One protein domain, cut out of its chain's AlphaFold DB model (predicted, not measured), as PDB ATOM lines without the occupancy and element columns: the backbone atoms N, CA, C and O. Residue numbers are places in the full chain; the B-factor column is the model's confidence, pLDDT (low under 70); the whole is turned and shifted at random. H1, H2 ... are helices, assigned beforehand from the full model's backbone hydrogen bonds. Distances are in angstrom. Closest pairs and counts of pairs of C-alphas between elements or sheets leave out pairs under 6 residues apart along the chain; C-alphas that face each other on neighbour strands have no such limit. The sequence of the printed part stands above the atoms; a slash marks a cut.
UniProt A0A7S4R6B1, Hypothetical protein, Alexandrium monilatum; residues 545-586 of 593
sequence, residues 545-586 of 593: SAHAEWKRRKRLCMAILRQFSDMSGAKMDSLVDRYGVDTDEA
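AT A GLANCE: This is residues 545 to 586 of the 593 residues of the protein "Hypothetical protein" of Alexandrium monilatum (UniProt A0A7S4R6B1). One long helix, H1, makes the longest axis; past its last residue the chain folds back, and the short helix H2 packs crosswise on residues 561 to 565 of H1. Residues 545 to 553 of H1 stick out free, and residues 580 to 586 trail from H2 with no named element. The printed part has 42 residues with two named helices, H1 then H2, and no named strand: all helix. It is elongated, 35 by 19 by 12 A, and only just loose, close to compact, with a radius of gyration of the C-alphas of 11.2 A.

HOW THE PARTS SIT: Look first at H1, residues 545 to 568, then at H2, residues 572 to 579. They touch, with residues 561 to 565 of H1 alone; the closest C-alphas are those of Ser 565 and Met 572, 5.9 A apart. Their lines are about perpendicular, at 80 degrees. O i to N i+4 pairs are within hydrogen-bond range in 19 of 20 cases in H1 and 3 of 4 in H2.

IN THESE COORDINATES: Find C-alpha 545 at (74.757, -5.225, -97.730); H1 runs 34.5 A to C-alpha 568. H2 runs 10.7 A, ending at C-alpha 579 at (79.064, 8.773, -74.237).

THE WHOLE: The C-alphas farthest apart are those of Ser 545 and Gly 569, 35.7 A. The link from H1 to H2 is tight, the printed part has no cut, and no printed residue is under 70 in pLDDT.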
ATOM      1  N   SER A 545      73.793  -6.321 -97.885       95.44
ATOM      2  CA  SER A 545      74.757  -5.225 -97.730       95.44
ATOM      3  C   SER A 545      74.520  -4.419 -96.446       95.44
ATOM      4  O   SER A 545      75.437  -4.264 -95.636       95.44
ATOM      5  N   ALA A 546      73.284  -3.977 -96.193       93.88
ATOM      6  CA  ALA A 546      72.921  -3.222 -94.992       93.88
ATOM      7  C   ALA A 546      73.157  -4.025 -93.698       93.88
ATOM      8  O   ALA A 546      73.680  -3.494 -92.716       93.88
ATOM      9  N   HIS A 547      72.849  -5.325 -93.711       92.38
ATOM     10  CA  HIS A 547      73.095  -6.261 -92.609       92.38
ATOM     11  C   HIS A 547      74.589  -6.440 -92.337       92.38
ATOM     12  O   HIS A 547      75.024  -6.379 -91.185       92.38
ATOM     13  N   ALA A 548      75.403  -6.577 -93.389       93.44
ATOM     14  CA  ALA A 548      76.858  -6.628 -93.279       93.44
ATOM     15  C   ALA A 548      77.444  -5.306 -92.748       93.44
ATOM     16  O   ALA A 548      78.340  -5.332 -91.896       93.44
ATOM     17  N   GLU A 549      76.922  -4.154 -93.183       94.88
ATOM     18  CA  GLU A 549      77.305  -2.843 -92.652       94.88
ATOM     19  C   GLU A 549      76.929  -2.679 -91.174       94.88
ATOM     20  O   GLU A 549      77.771  -2.236 -90.394       94.88
ATOM     21  N   TRP A 550      75.722  -3.070 -90.757       91.25
ATOM     22  CA  TRP A 550      75.280  -3.033 -89.356       91.25
ATOM     23  C   TRP A 550      76.144  -3.958 -88.487       91.25
ATOM     24  O   TRP A 550      76.789  -3.492 -87.541       91.25
ATOM     25  N   LYS A 551      76.303  -5.231 -88.894       91.44
ATOM     26  CA  LYS A 551      77.220  -6.203 -88.268       91.44
ATOM     27  C   LYS A 551      78.658  -5.654 -88.200       91.44
ATOM     28  O   LYS A 551      79.381  -5.969 -87.254       91.44
ATOM     29  N   ARG A 552      79.126  -4.839 -89.159       94.56
ATOM     30  CA  ARG A 552      80.461  -4.194 -89.145       94.56
ATOM     31  C   ARG A 552      80.527  -2.975 -88.213       94.56
ATOM     32  O   ARG A 552      81.470  -2.882 -87.429       94.56
ATOM     33  N   ARG A 553      79.547  -2.068 -88.268       92.94
ATOM     34  CA  ARG A 553      79.476  -0.843 -87.448       92.94
ATOM     35  C   ARG A 553      79.332  -1.174 -85.958       92.94
ATOM     36  O   ARG A 553      80.131  -0.661 -85.175       92.94
ATOM     37  N   LYS A 554      78.446  -2.113 -85.580       89.00
ATOM     38  CA  LYS A 554      78.308  -2.618 -84.193       89.00
ATOM     39  C   LYS A 554      79.645  -3.148 -83.662       89.00
ATOM     40  O   LYS A 554      80.105  -2.729 -82.602       89.00
ATOM     41  N   ARG A 555      80.325  -4.011 -84.435       91.44
ATOM     42  CA  ARG A 555      81.643  -4.568 -84.065       91.44
ATOM     43  C   ARG A 555      82.713  -3.490 -83.869       91.44
ATOM     44  O   ARG A 555      83.455  -3.575 -82.895       91.44
ATOM     45  N   LEU A 556      82.791  -2.488 -84.748       93.38
ATOM     46  CA  LEU A 556      83.769  -1.398 -84.630       93.38
ATOM     47  C   LEU A 556      83.494  -0.492 -83.423       93.38
ATOM     48  O   LEU A 556      84.420  -0.215 -82.663       93.38
ATOM     49  N   CYS A 557      82.241  -0.081 -83.206       90.25
ATOM     50  CA  CYS A 557      81.858   0.744 -82.057       90.25
ATOM     51  C   CYS A 557      82.188   0.040 -80.730       90.25
ATOM     52  O   CYS A 557      82.934   0.570 -79.905       90.25
ATOM     53  N   MET A 558      81.745  -1.212 -80.572       88.50
ATOM     54  CA  MET A 558      82.005  -1.995 -79.360       88.50
ATOM     55  C   MET A 558      83.495  -2.323 -79.167       88.50
ATOM     56  O   MET A 558      83.944  -2.431 -78.030       88.50
ATOM     57  N   ALA A 559      84.287  -2.462 -80.237       92.31
ATOM     58  CA  ALA A 559      85.739  -2.631 -80.123       92.31
ATOM     59  C   ALA A 559      86.436  -1.356 -79.613       92.31
ATOM     60  O   ALA A 559      87.296  -1.443 -78.738       92.31
ATOM     61  N   ILE A 560      86.033  -0.180 -80.105       91.50
ATOM     62  CA  ILE A 560      86.560   1.117 -79.652       91.50
ATOM     63  C   ILE A 560      86.184   1.368 -78.184       91.50
ATOM     64  O   ILE A 560      87.044   1.736 -77.385       91.50
ATOM     65  N   LEU A 561      84.933   1.099 -77.794       88.12
ATOM     66  CA  LEU A 561      84.495   1.215 -76.398       88.12
ATOM     67  C   LEU A 561      85.254   0.256 -75.464       88.12
ATOM     68  O   LEU A 561      85.608   0.655 -74.357       88.12
ATOM     69  N   ARG A 562      85.582  -0.966 -75.916       90.25
ATOM     70  CA  ARG A 562      86.424  -1.917 -75.155       90.25
ATOM     71  C   ARG A 562      87.845  -1.391 -74.971       90.25
ATOM     72  O   ARG A 562      88.348  -1.357 -73.854       90.25
ATOM     73  N   GLN A 563      88.450  -0.859 -76.030       92.69
ATOM     74  CA  GLN A 563      89.764  -0.223 -75.931       92.69
ATOM     75  C   GLN A 563      89.756   0.980 -74.963       92.69
ATOM     76  O   GLN A 563      90.736   1.204 -74.251       92.69
ATOM     77  N   PHE A 564      88.648   1.729 -74.879       89.19
ATOM     78  CA  PHE A 564      88.480   2.785 -73.877       89.19
ATOM     79  C   PHE A 564      88.226   2.261 -72.454       89.19
ATOM     80  O   PHE A 564      88.749   2.872 -71.519       89.19
ATOM     81  N   SER A 565      87.504   1.150 -72.242       90.62
ATOM     82  CA  SER A 565      87.400   0.532 -70.905       90.62
ATOM     83  C   SER A 565      88.760   0.053 -70.407       90.62
ATOM     84  O   SER A 565      89.140   0.367 -69.280       90.62
ATOM     85  N   ASP A 566      89.542  -0.591 -71.274       92.25
ATOM     86  CA  ASP A 566      90.868  -1.115 -70.935       92.25
ATOM     87  C   ASP A 566      91.860   0.014 -70.601       92.25
ATOM     88  O   ASP A 566      92.645  -0.095 -69.659       92.25
ATOM     89  N   MET A 567      91.799   1.132 -71.336       89.19
ATOM     90  CA  MET A 567      92.667   2.300 -71.128       89.19
ATOM     91  C   MET A 567      92.269   3.161 -69.916       89.19
ATOM     92  O   MET A 567      93.122   3.818 -69.322       89.19
ATOM     93  N   SER A 568      90.982   3.200 -69.555       85.56
ATOM     94  CA  SER A 568      90.467   4.062 -68.474       85.56
ATOM     95  C   SER A 568      90.217   3.341 -67.147       85.56
ATOM     96  O   SER A 568      90.051   4.003 -66.123       85.56
ATOM     97  N   GLY A 569      90.153   2.006 -67.150       84.75
ATOM     98  CA  GLY A 569      89.738   1.200 -65.998       84.75
ATOM     99  C   GLY A 569      88.250   1.328 -65.640       84.75
ATOM    100  O   GLY A 569      87.826   0.815 -64.603       84.75
ATOM    101  N   ALA A 570      87.449   2.019 -66.460       86.25
ATOM    102  CA  ALA A 570      86.010   2.157 -66.265       86.25
ATOM    103  C   ALA A 570      85.245   0.954 -66.842       86.25
ATOM    104  O   ALA A 570      85.667   0.335 -67.818       86.25
ATOM    105  N   LYS A 571      84.085   0.636 -66.252       87.38
ATOM    106  CA  LYS A 571      83.186  -0.405 -66.773       87.38
ATOM    107  C   LYS A 571      82.587   0.010 -68.117       87.38
ATOM    108  O   LYS A 571      82.308   1.190 -68.315       87.38
ATOM    109  N   MET A 572      82.333  -0.979 -68.977       83.25
ATOM    110  CA  MET A 572      81.704  -0.814 -70.293       83.25
ATOM    111  C   MET A 572      80.430   0.032 -70.219       83.25
ATOM    112  O   MET A 572      80.367   1.100 -70.813       83.25
ATOM    113  N   ASP A 573      79.464  -0.415 -69.426       83.44
ATOM    114  CA  ASP A 573      78.132   0.178 -69.280       83.44
ATOM    115  C   ASP A 573      78.232   1.662 -68.874       83.44
ATOM    116  O   ASP A 573      77.670   2.543 -69.511       83.44
ATOM    117  N   SER A 574      79.107   1.974 -67.911       83.88
ATOM    118  CA  SER A 574      79.373   3.349 -67.461       83.88
ATOM    119  C   SER A 574      80.123   4.230 -68.476       83.88
ATOM    120  O   SER A 574      80.264   5.432 -68.246       83.88
ATOM    121  N   LEU A 575      80.647   3.663 -69.568       83.69
ATOM    122  CA  LEU A 575      81.161   4.403 -70.725       83.69
ATOM    123  C   LEU A 575      80.089   4.544 -71.812       83.69
ATOM    124  O   LEU A 575      79.984   5.620 -72.394       83.69
ATOM    125  N   VAL A 576      79.284   3.503 -72.038       85.81
ATOM    126  CA  VAL A 576      78.106   3.507 -72.922       85.81
ATOM    127  C   VAL A 576      77.146   4.632 -72.506       85.81
ATOM    128  O   VAL A 576      76.911   5.545 -73.300       85.81
ATOM    129  N   ASP A 577      76.740   4.664 -71.230       87.62
ATOM    130  CA  ASP A 577      75.917   5.730 -70.632       87.62
ATOM    131  C   ASP A 577      76.567   7.116 -70.790       87.62
ATOM    132  O   ASP A 577      75.931   8.103 -71.157       87.62
ATOM    133  N   ARG A 578      77.872   7.207 -70.496       86.38
ATOM    134  CA  ARG A 578      78.614   8.476 -70.439       86.38
ATOM    135  C   ARG A 578      78.826   9.113 -71.811       86.38
ATOM    136  O   ARG A 578      78.951  10.336 -71.888       86.38
ATOM    137  N   TYR A 579      78.924   8.304 -72.860       85.88
ATOM    138  CA  TYR A 579      79.064   8.773 -74.237       85.88
ATOM    139  C   TYR A 579      77.730   8.822 -74.996       85.88
ATOM    140  O   TYR A 579      77.726   9.306 -76.125       85.88
ATOM    141  N   GLY A 580      76.618   8.388 -74.385       84.88
ATOM    142  CA  GLY A 580      75.298   8.370 -75.020       84.88
ATOM    143  C   GLY A 580      75.251   7.424 -76.219       84.88
ATOM    144  O   GLY A 580      74.816   7.819 -77.296       84.88
ATOM    145  N   VAL A 581      75.795   6.212 -76.061       85.62
ATOM    146  CA  VAL A 581      75.793   5.192 -77.118       85.62
ATOM    147  C   VAL A 581      74.633   4.237 -76.884       85.62
ATOM    148  O   VAL A 581      74.775   3.252 -76.167       85.62
ATOM    149  N   ASP A 582      73.494   4.499 -77.511       85.69
ATOM    150  CA  ASP A 582      72.371   3.565 -77.467       85.69
ATOM    151  C   ASP A 582      72.757   2.268 -78.210       85.69
ATOM    152  O   ASP A 582      73.169   2.291 -79.375       85.69
ATOM    153  N   THR A 583      72.701   1.124 -77.523       81.06
ATOM    154  CA  THR A 583      72.955  -0.192 -78.131       81.06
ATOM    155  C   THR A 583      71.688  -0.699 -78.817       81.06
ATOM    156  O   THR A 583      70.588  -0.352 -78.400       81.06
ATOM    157  N   ASP A 584      71.798  -1.561 -79.837       79.25
ATOM    158  CA  ASP A 584      70.592  -2.051 -80.541       79.25
ATOM    159  C   ASP A 584      69.610  -2.750 -79.572       79.25
ATOM    160  O   ASP A 584      68.399  -2.599 -79.690       79.25
ATOM    161  N   GLU A 585      70.150  -3.427 -78.552       79.50
ATOM    162  CA  GLU A 585      69.415  -4.082 -77.458       79.50
ATOM    163  C   GLU A 585      68.715  -3.093 -76.502       79.50
ATOM    164  O   GLU A 585      67.741  -3.470 -75.860       79.50
ATOM    165  N   ALA A 586      69.174  -1.839 -76.412       74.69
ATOM    166  CA  ALA A 586      68.504  -0.751 -75.689       74.69
ATOM    167  C   ALA A 586      67.518   0.046 -76.573       74.69
ATOM    168  O   ALA A 586      66.705   0.807 -76.056       74.69
TER     169      ALA A 586